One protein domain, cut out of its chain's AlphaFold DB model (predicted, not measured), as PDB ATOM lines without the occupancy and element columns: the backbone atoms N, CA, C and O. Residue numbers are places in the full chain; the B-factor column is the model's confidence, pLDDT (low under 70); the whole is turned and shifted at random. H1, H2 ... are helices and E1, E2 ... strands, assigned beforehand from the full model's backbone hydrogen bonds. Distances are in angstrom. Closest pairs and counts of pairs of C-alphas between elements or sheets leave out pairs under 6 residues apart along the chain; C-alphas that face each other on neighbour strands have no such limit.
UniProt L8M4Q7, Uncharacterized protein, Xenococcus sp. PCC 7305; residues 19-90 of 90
ATOM      1  N   ILE A  19     115.132 151.916 175.003       86.19
ATOM      2  CA  ILE A  19     114.177 152.435 174.020       86.19
ATOM      3  C   ILE A  19     112.901 152.868 174.751       86.19
ATOM      4  O   ILE A  19     112.151 152.032 175.248       86.19
ATOM      5  N   CYS A  20     112.630 154.172 174.783       86.56
ATOM      6  CA  CYS A  20     111.426 154.730 175.401       86.56
ATOM      7  C   CYS A  20     110.242 154.733 174.427       86.56
ATOM      8  O   CYS A  20     109.101 154.500 174.817       86.56
ATOM      9  N   ALA A  21     110.500 155.019 173.149       90.31
ATOM     10  CA  ALA A  21     109.473 155.066 172.117       90.31
ATOM     11  C   ALA A  21     110.067 154.833 170.728       90.31
ATOM     12  O   ALA A  21     111.157 155.313 170.423       90.31
ATOM     13  N   THR A  22     109.315 154.166 169.852       91.06
ATOM     14  CA  THR A  22     109.709 153.933 168.457       91.06
ATOM     15  C   THR A  22     108.660 154.423 167.471       91.06
ATOM     16  O   THR A  22     107.472 154.526 167.797       91.06
ATOM     17  N   ASN A  23     109.106 154.722 166.249       90.12
ATOM     18  CA  ASN A  23     108.260 155.040 165.095       90.12
ATOM     19  C   ASN A  23     107.237 156.164 165.346       90.12
ATOM     20  O   ASN A  23     106.110 156.146 164.833       90.12
ATOM     21  N   LYS A  24     107.642 157.169 166.122       92.62
ATOM     22  CA  LYS A  24     106.819 158.324 166.476       92.62
ATOM     23  C   LYS A  24     106.913 159.409 165.416       92.62
ATOM     24  O   LYS A  24     107.942 159.600 164.772       92.62
ATOM     25  N   THR A  25     105.824 160.131 165.208       92.06
ATOM     26  CA  THR A  25     105.820 161.366 164.418       92.06
ATOM     27  C   THR A  25     106.529 162.488 165.179       92.06
ATOM     28  O   THR A  25     106.679 162.431 166.396       92.06
ATOM     29  N   THR A  26     106.929 163.555 164.482       91.38
ATOM     30  CA  THR A  26     107.547 164.731 165.126       91.38
ATOM     31  C   THR A  26     106.665 165.323 166.230       91.38
ATOM     32  O   THR A  26     107.182 165.726 167.265       91.38
ATOM     33  N   ARG A  27     105.337 165.343 166.042       93.06
ATOM     34  CA  ARG A  27     104.399 165.843 167.058       93.06
ATOM     35  C   ARG A  27     104.409 164.974 168.316       93.06
ATOM     36  O   ARG A  27     104.486 165.505 169.412       93.06
ATOM     37  N   GLU A  28     104.349 163.656 168.153       94.81
ATOM     38  CA  GLU A  28     104.368 162.719 169.284       94.81
ATOM     39  C   GLU A  28     105.692 162.773 170.049       94.81
ATOM     40  O   GLU A  28     105.675 162.756 171.273       94.81
ATOM     41  N   VAL A  29     106.827 162.898 169.350       93.50
ATOM     42  CA  VAL A  29     108.120 163.134 170.010       93.50
ATOM     43  C   VAL A  29     108.092 164.432 170.810       93.50
ATOM     44  O   VAL A  29     108.522 164.431 171.954       93.50
ATOM     45  N   GLY A  30     107.550 165.516 170.249       94.12
ATOM     46  CA  GLY A  30     107.416 166.787 170.964       94.12
ATOM     47  C   GLY A  30     106.645 166.648 172.277       94.12
ATOM     48  O   GLY A  30     107.110 167.148 173.295       94.12
ATOM     49  N   ASN A  31     105.534 165.906 172.266       94.94
ATOM     50  CA  ASN A  31     104.758 165.627 173.476       94.94
ATOM     51  C   ASN A  31     105.566 164.806 174.495       94.94
ATOM     52  O   ASN A  31     105.635 165.186 175.655       94.94
ATOM     53  N   ILE A  32     106.235 163.729 174.062       93.25
ATOM     54  CA  ILE A  32     107.066 162.890 174.947       93.25
ATOM     55  C   ILE A  32     108.162 163.727 175.615       93.25
ATOM     56  O   ILE A  32     108.374 163.632 176.819       93.25
ATOM     57  N   LEU A  33     108.862 164.556 174.841       91.50
ATOM     58  CA  LEU A  33     109.914 165.413 175.382       91.50
ATOM     59  C   LEU A  33     109.351 166.468 176.332       91.50
ATOM     60  O   LEU A  33     109.966 166.738 177.356       91.50
ATOM     61  N   GLN A  34     108.185 167.035 176.026       92.62
ATOM     62  CA  GLN A  34     107.521 167.985 176.912       92.62
ATOM     63  C   GLN A  34     107.139 167.340 178.245       92.62
ATOM     64  O   GLN A  34     107.407 167.933 179.287       92.62
ATOM     65  N   ASP A  35     106.588 166.130 178.224       91.50
ATOM     66  CA  ASP A  35     106.217 165.405 179.439       91.50
ATOM     67  C   ASP A  35     107.456 165.074 180.287       91.50
ATOM     68  O   ASP A  35     107.454 165.266 181.505       91.50
ATOM     69  N   LEU A  36     108.547 164.644 179.644       88.19
ATOM     70  CA  LEU A  36     109.784 164.269 180.332       88.19
ATOM     71  C   LEU A  36     110.559 165.480 180.860       88.19
ATOM     72  O   LEU A  36     111.025 165.469 181.995       88.19
ATOM     73  N   THR A  37     110.727 166.530 180.058       88.19
ATOM     74  CA  THR A  37     111.648 167.632 180.380       88.19
ATOM     75  C   THR A  37     110.938 168.925 180.759       88.19
ATOM     76  O   THR A  37     111.609 169.935 180.964       88.19
ATOM     77  N   GLN A  38     109.600 168.934 180.785       89.00
ATOM     78  CA  GLN A  38     108.772 170.117 181.049       89.00
ATOM     79  C   GLN A  38     109.106 171.304 180.120       89.00
ATOM     80  O   GLN A  38     108.934 172.470 180.475       89.00
ATOM     81  N   LYS A  39     109.602 171.008 178.908       89.81
ATOM     82  CA  LYS A  39     110.022 171.989 177.899       89.81
ATOM     83  C   LYS A  39     109.385 171.662 176.555       89.81
ATOM     84  O   LYS A  39     109.424 170.525 176.101       89.81
ATOM     85  N   SER A  40     108.859 172.677 175.883       92.12
ATOM     86  CA  SER A  40     108.357 172.535 174.516       92.12
ATOM     87  C   SER A  40     109.504 172.519 173.506       92.12
ATOM     88  O   SER A  40     110.410 173.350 173.581       92.12
ATOM     89  N   PHE A  41     109.427 171.615 172.528       91.69
ATOM     90  CA  PHE A  41     110.384 171.518 171.426       91.69
ATOM     91  C   PHE A  41     109.693 171.789 170.095       91.69
ATOM     92  O   PHE A  41     108.655 171.208 169.771       91.69
ATOM     93  N   SER A  42     110.294 172.656 169.289       93.25
ATOM     94  CA  SER A  42     109.862 172.891 167.918       93.25
ATOM     95  C   SER A  42     110.174 171.692 167.017       93.25
ATOM     96  O   SER A  42     111.075 170.887 167.260       93.25
ATOM     97  N   SER A  43     109.465 171.604 165.888       90.88
ATOM     98  CA  SER A  43     109.753 170.581 164.872       90.88
ATOM     99  C   SER A  43     111.177 170.677 164.310       90.88
ATOM    100  O   SER A  43     111.733 169.662 163.896       90.88
ATOM    101  N   ALA A  44     111.765 171.878 164.278       90.12
ATOM    102  CA  ALA A  44     113.139 172.089 163.834       90.12
ATOM    103  C   ALA A  44     114.151 171.553 164.857       90.12
ATOM    104  O   ALA A  44     115.087 170.859 164.469       90.12
ATOM    105  N   GLU A  45     113.923 171.791 166.154       90.25
ATOM    106  CA  GLU A  45     114.761 171.242 167.227       90.25
ATOM    107  C   GLU A  45     114.745 169.715 167.228       90.25
ATOM    108  O   GLU A  45     115.808 169.107 167.247       90.25
ATOM    109  N   ILE A  46     113.571 169.089 167.115       89.94
ATOM    110  CA  ILE A  46     113.459 167.621 167.064       89.94
ATOM    111  C   ILE A  46     114.233 167.050 165.870       89.94
ATOM    112  O   ILE A  46     114.924 166.042 166.002       89.94
ATOM    113  N   ARG A  47     114.155 167.706 164.704       88.38
ATOM    114  CA  ARG A  47     114.927 167.294 163.521       88.38
ATOM    115  C   ARG A  47     116.428 167.431 163.737       88.38
ATOM    116  O   ARG A  47     117.152 166.545 163.305       88.38
ATOM    117  N   ARG A  48     116.875 168.510 164.386       88.00
ATOM    118  CA  ARG A  48     118.288 168.748 164.713       88.00
ATOM    119  C   ARG A  48     118.822 167.674 165.664       88.00
ATOM    120  O   ARG A  48     119.859 167.095 165.386       88.00
ATOM    121  N   LEU A  49     118.068 167.370 166.721       87.56
ATOM    122  CA  LEU A  49     118.406 166.349 167.719       87.56
ATOM    123  C   LEU A  49     118.479 164.931 167.129       87.56
ATOM    124  O   LEU A  49     119.218 164.095 167.626       87.56
ATOM    125  N   GLY A  50     117.682 164.642 166.096       82.19
ATOM    126  CA  GLY A  50     117.608 163.320 165.474       82.19
ATOM    127  C   GLY A  50     118.545 163.082 164.283       82.19
ATOM    128  O   GLY A  50     118.385 162.060 163.610       82.19
ATOM    129  N   GLN A  51     119.458 164.011 163.974       79.56
ATOM    130  CA  GLN A  51     120.490 163.819 162.946       79.56
ATOM    131  C   GLN A  51     121.626 162.939 163.487       79.56
ATOM    132  O   GLN A  51     122.078 163.147 164.607       79.56
ATOM    133  N   GLU A  52     122.088 161.966 162.689       58.34
ATOM    134  CA  GLU A  52     123.027 160.897 163.097       58.34
ATOM    135  C   GLU A  52     124.376 161.386 163.660       58.34
ATOM    136  O   GLU A  52     125.053 160.628 164.349       58.34
ATOM    137  N   GLU A  53     124.740 162.653 163.443       53.50
ATOM    138  CA  GLU A  53     125.983 163.266 163.940       53.50
ATOM    139  C   GLU A  53     125.766 164.306 165.049       53.50
ATOM    140  O   GLU A  53     126.716 164.931 165.522       53.50
ATOM    141  N   SER A  54     124.524 164.516 165.480       52.12
ATOM    142  CA  SER A  54     124.251 165.444 166.566       52.12
ATOM    143  C   SER A  54     124.725 164.840 167.892       52.12
ATOM    144  O   SER A  54     124.235 163.810 168.355       52.12
ATOM    145  N   THR A  55     125.677 165.515 168.534       55.06
ATOM    146  CA  THR A  55     126.033 165.299 169.944       55.06
ATOM    147  C   THR A  55     124.969 165.849 170.898       55.06
ATOM    148  O   THR A  55     125.139 165.767 172.116       55.06
ATOM    149  N   ASP A  56     123.872 166.412 170.376       63.69
ATOM    150  CA  ASP A  56     122.815 167.026 171.166       63.69
ATOM    151  C   ASP A  56     121.900 165.951 171.759       63.69
ATOM    152  O   ASP A  56     120.811 165.647 171.277       63.69
ATOM    153  N   THR A  57     122.346 165.380 172.865       76.25
ATOM    154  CA  THR A  57     121.463 164.682 173.792       76.25
ATOM    155  C   THR A  57     120.739 165.682 174.683       76.25
ATOM    156  O   THR A  57     121.327 166.675 175.116       76.25
ATOM    157  N   ILE A  58     119.480 165.412 175.016       83.38
ATOM    158  CA  ILE A  58     118.747 166.229 175.985       83.38
ATOM    159  C   ILE A  58     119.024 165.694 177.390       83.38
ATOM    160  O   ILE A  58     118.756 164.527 177.671       83.38
ATOM    161  N   SER A  59     119.513 166.547 178.288       83.44
ATOM    162  CA  SER A  59     119.646 166.195 179.703       83.44
ATOM    163  C   SER A  59     118.284 165.931 180.340       83.44
ATOM    164  O   SER A  59     117.368 166.748 180.249       83.44
ATOM    165  N   TYR A  60     118.180 164.798 181.020       81.38
ATOM    166  CA  TYR A  60     117.024 164.345 181.778       81.38
ATOM    167  C   TYR A  60     117.491 163.864 183.162       81.38
ATOM    168  O   TYR A  60     118.654 163.497 183.326       81.38
ATOM    169  N   SER A  61     116.629 163.886 184.185       82.69
ATOM    170  CA  SER A  61     117.035 163.530 185.562       82.69
ATOM    171  C   SER A  61     117.695 162.146 185.636       82.69
ATOM    172  O   SER A  61     118.705 161.978 186.320       82.69
ATOM    173  N   GLU A  62     117.177 161.204 184.846       81.62
ATOM    174  CA  GLU A  62     117.627 159.812 184.775       81.62
ATOM    175  C   GLU A  62     118.799 159.579 183.802       81.62
ATOM    176  O   GLU A  62     119.310 158.462 183.715       81.62
ATOM    177  N   GLY A  63     119.248 160.594 183.050       87.56
ATOM    178  CA  GLY A  63     120.324 160.446 182.065       87.56
ATOM    179  C   GLY A  63     120.213 161.378 180.861       87.56
ATOM    180  O   GLY A  63     119.878 162.551 180.979       87.56
ATOM    181  N   LEU A  64     120.535 160.862 179.681       88.75
ATOM    182  CA  LEU A  64     120.523 161.609 178.429       88.75
ATOM    183  C   LEU A  64     119.487 161.016 177.477       88.75
ATOM    184  O   LEU A  64     119.589 159.856 177.086       88.75
ATOM    185  N   LEU A  65     118.499 161.808 177.074       89.94
ATOM    186  CA  LEU A  65     117.572 161.420 176.019       89.94
ATOM    187  C   LEU A  65     118.238 161.617 174.659       89.94
ATOM    188  O   LEU A  65     118.764 162.688 174.344       89.94
ATOM    189  N   LYS A  66     118.171 160.577 173.841       89.62
ATOM    190  CA  LYS A  66     118.624 160.552 172.459       89.62
ATOM    191  C   LYS A  66     117.419 160.428 171.543       89.62
ATOM    192  O   LYS A  66     116.520 159.622 171.778       89.62
ATOM    193  N   ILE A  67     117.428 161.207 170.474       90.38
ATOM    194  CA  ILE A  67     116.443 161.113 169.404       90.38
ATOM    195  C   ILE A  67     117.170 160.555 168.191       90.38
ATOM    196  O   ILE A  67     118.287 160.959 167.895       90.38
ATOM    197  N   SER A  68     116.563 159.603 167.494       88.56
ATOM    198  CA  SER A  68     117.123 159.075 166.251       88.56
ATOM    199  C   SER A  68     116.051 158.963 165.185       88.56
ATOM    200  O   SER A  68     114.891 158.647 165.460       88.56
ATOM    201  N   CYS A  69     116.423 159.248 163.942       87.81
ATOM    202  CA  CYS A  69     115.573 158.941 162.806       87.81
ATOM    203  C   CYS A  69     115.531 157.418 162.611       87.81
ATOM    204  O   CYS A  69     116.566 156.769 162.532       87.81
ATOM    205  N   SER A  70     114.343 156.835 162.464       80.75
ATOM    206  CA  SER A  70     114.165 155.395 162.191       80.75
ATOM    207  C   SER A  70     114.589 154.962 160.770       80.75
ATOM    208  O   SER A  70     114.313 153.843 160.344       80.75
ATOM    209  N   GLY A  71     115.217 155.854 159.996       69.06
ATOM    210  CA  GLY A  71     115.752 155.584 158.658       69.06
ATOM    211  C   GLY A  71     114.717 155.536 157.526       69.06
ATOM    212  O   GLY A  71     115.077 155.762 156.372       69.06
ATOM    213  N   ARG A  72     113.423 155.307 157.804       61.88
ATOM    214  CA  ARG A  72     112.377 155.249 156.764       61.88
ATOM    215  C   ARG A  72     111.442 156.455 156.806       61.88
ATOM    216  O   ARG A  72     110.852 156.781 157.834       61.88
ATOM    217  N   LYS A  73     111.259 157.090 155.642       67.12
ATOM    218  CA  LYS A  73     110.103 157.957 155.394       67.12
ATOM    219  C   LYS A  73     108.906 157.063 155.111       67.12
ATOM    220  O   LYS A  73     108.866 156.401 154.080       67.12
ATOM    221  N   GLU A  74     107.926 157.065 155.998       66.56
ATOM    222  CA  GLU A  74     106.646 156.406 155.752       66.56
ATOM    223  C   GLU A  74     105.655 157.465 155.267       66.56
ATOM    224  O   GLU A  74     105.436 158.473 155.943       66.56
ATOM    225  N   SER A  75     105.099 157.291 154.064       75.81
ATOM    226  CA  SER A  75     104.165 158.260 153.461       75.81
ATOM    227  C   SER A  75     104.705 159.702 153.427       75.81
ATOM    228  O   SER A  75     103.994 160.666 153.710       75.81
ATOM    229  N   GLY A  76     106.006 159.861 153.151       75.94
ATOM    230  CA  GLY A  76     106.678 161.166 153.100       75.94
ATOM    231  C   GLY A  76     106.985 161.803 154.463       75.94
ATOM    232  O   GLY A  76     107.528 162.908 154.502       75.94
ATOM    233  N   ARG A  77     106.689 161.131 155.584       79.69
ATOM    234  CA  ARG A  77     106.945 161.639 156.940       79.69
ATOM    235  C   ARG A  77     108.097 160.890 157.602       79.69
ATOM    236  O   ARG A  77     108.173 159.668 157.533       79.69
ATOM    237  N   TYR A  78     108.977 161.636 158.271       82.81
ATOM    238  CA  TYR A  78     110.010 161.053 159.125       82.81
ATOM    239  C   TYR A  78     109.381 160.432 160.369       82.81
ATOM    240  O   TYR A  78     108.463 161.002 160.972       82.81
ATOM    241  N   LYS A  79     109.915 159.276 160.744       90.12
ATOM    242  CA  LYS A  79     109.577 158.550 161.960       90.12
ATOM    243  C   LYS A  79     110.794 158.544 162.878       90.12
ATOM    244  O   LYS A  79     111.916 158.352 162.409       90.12
ATOM    245  N   TRP A  80     110.566 158.757 164.164       90.88
ATOM    246  CA  TRP A  80     111.604 158.996 165.159       90.88
ATOM    247  C   TRP A  80     111.518 157.976 166.286       90.88
ATOM    248  O   TRP A  80     110.426 157.532 166.653       90.88
ATOM    249  N   ASN A  81     112.668 157.668 166.864       90.88
ATOM    250  CA  ASN A  81     112.789 156.911 168.095       90.88
ATOM    251  C   ASN A  81     113.321 157.834 169.193       90.88
ATOM    252  O   ASN A  81     114.106 158.745 168.919       90.88
ATOM    253  N   VAL A  82     112.891 157.582 170.424       91.12
ATOM    254  CA  VAL A  82     113.394 158.235 171.634       91.12
ATOM    255  C   VAL A  82     113.990 157.147 172.512       91.12
ATOM    256  O   VAL A  82     113.294 156.195 172.872       91.12
ATOM    257  N   SER A  83     115.263 157.299 172.848       89.62
ATOM    258  CA  SER A  83     116.007 156.405 173.729       89.62
ATOM    259  C   SER A  83     116.529 157.178 174.935       89.62
ATOM    260  O   SER A  83     116.821 158.366 174.829       89.62
ATOM    261  N   LEU A  84     116.704 156.505 176.063       87.94
ATOM    262  CA  LEU A  84     117.401 157.019 177.235       87.94
ATOM    263  C   LEU A  84     118.758 156.328 177.340       87.94
ATOM    264  O   LEU A  84     118.831 155.104 177.337       87.94
ATOM    265  N   ILE A  85     119.818 157.116 177.470       86.38
ATOM    266  CA  ILE A  85     121.130 156.669 177.931       86.38
ATOM    267  C   ILE A  85     121.161 156.944 179.438       86.38
ATOM    268  O   ILE A  85     121.249 158.113 179.830       86.38
ATOM    269  N   PRO A  86     121.030 155.920 180.294       84.00
ATOM    270  CA  PRO A  86     120.921 156.130 181.729       84.00
ATOM    271  C   PRO A  86     122.181 156.749 182.329       84.00
ATOM    272  O   PRO A  86     123.303 156.446 181.919       84.00
ATOM    273  N   ARG A  87     122.000 157.577 183.360       82.44
ATOM    274  CA  ARG A  87     123.091 158.308 184.014       82.44
ATOM    275  C   ARG A  87     124.169 157.408 184.610       82.44
ATOM    276  O   ARG A  87     125.316 157.811 184.641       82.44
ATOM    277  N   TYR A  88     123.829 156.202 185.058       77.81
ATOM    278  CA  TYR A  88     124.806 155.269 185.632       77.81
ATOM    279  C   TYR A  88     125.800 154.698 184.599       77.81
ATOM    280  O   TYR A  88     126.728 153.990 184.981       77.81
ATOM    281  N   ILE A  89     125.594 154.973 183.304       71.69
ATOM    282  CA  ILE A  89     126.495 154.605 182.198       71.69
ATOM    283  C   ILE A  89     127.373 155.806 181.770       71.69
ATOM    284  O   ILE A  89     128.287 155.638 180.963       71.69
ATOM    285  N   LEU A  90     127.096 157.013 182.282       64.06
ATOM    286  CA  LEU A  90     127.792 158.267 181.958       64.06
ATOM    287  C   LEU A  90     128.822 158.625 183.029       64.06
ATOM    288  O   LEU A  90     129.917 159.074 182.624       64.06
TER     289      LEU A  90
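Overview. This is residues 19 to 90 of the 90 residues of an uncharacterized protein of Xenococcus sp. PCC 7305 (UniProt L8M4Q7). A long, strongly twisted hairpin of two strands, E3 and E4, makes the length of the domain and the inner part of a four-stranded sheet, with E1 along one edge and the short E2 at the other. H1 lies over one face of this sheet, running along the strands, and the short H2 stands at a steep angle to H1 near H1's first residues, beside the strands. The printed part has 72 residues, with four named strands and two named helices in the order E1, H1, H2, E2, E3, E4; the sheet's order is E1, E4, E3, E2, all antiparallel, and the class is mixed, helices and strands. The whole is compact, with a radius of gyration of the C-alphas of 11.6 A, yet elongated in outline, spanning 38 by 22 by 18 A.

Along the chain. E1, residues 19 to 24, begins at C-alpha 19 (114.177, 152.435, 174.020) and is 12.1 A long from first to last C-alpha. H1, residues 26 to 37, is 16.1 A long and begins at C-alpha 26 (107.547, 164.731, 165.126). H2, residues 43 to 49, is 10.0 A long, and E2, residues 58 to 60, 6.3 A. E3, residues 63 to 74, is 29.9 A long and bends by 61 degrees at residue 71. E4, residues 77 to 86, is 29.0 A long and ends at C-alpha 86 (120.921, 156.130, 181.729).

Arrangement. Edge strand E1 is antiparallel to E4, with N 20 and O 82 within hydrogen-bond range at 2.9 A. E4 and E3 form a hairpin, with N 66 and O 83 at 2.8 A. E3 and E2 form another, with N 58 and O 65 at 2.9 A; E2, E3 and E4 are a meander, each strand the antiparallel neighbour of the one before. H1 on one face of the sheet makes two layers; its height over the sheet is 8.2 A, over E4 and E3, at 7 degrees to E3 on the local plane. The closest C-alphas of H1 and E4 are those of Thr 26 and Trp 80, 7.0 A apart. H1 touches H2 with residues 26 to 30 alone, the closest C-alphas being those of Thr 26 and Ser 43 at 6.3 A; they run the same way at a steep tilt of 68 degrees, only just short of about perpendicular. H2 is on the sheet at a height of 5.3 A, over none of the strands; its closest C-alpha pair with E3 is Leu 49 and Ile 67, 5.8 A. E1 and E2 are apart. In H1 and H2 every O i to N i+4 pair is within hydrogen-bond range.

Size, cuts and confidence. The two C-alphas farthest apart are those of Ser 75 and Tyr 88, 38.3 A. The printed part has no cut and ends at residue 90, the chain's last. No link is long; H2 to E2, with 8 residues between, is short and the others are tight. The mean pLDDT of the printed part is 83.9, and residues 52 to 56, 71 to 74 and 90 are under 70.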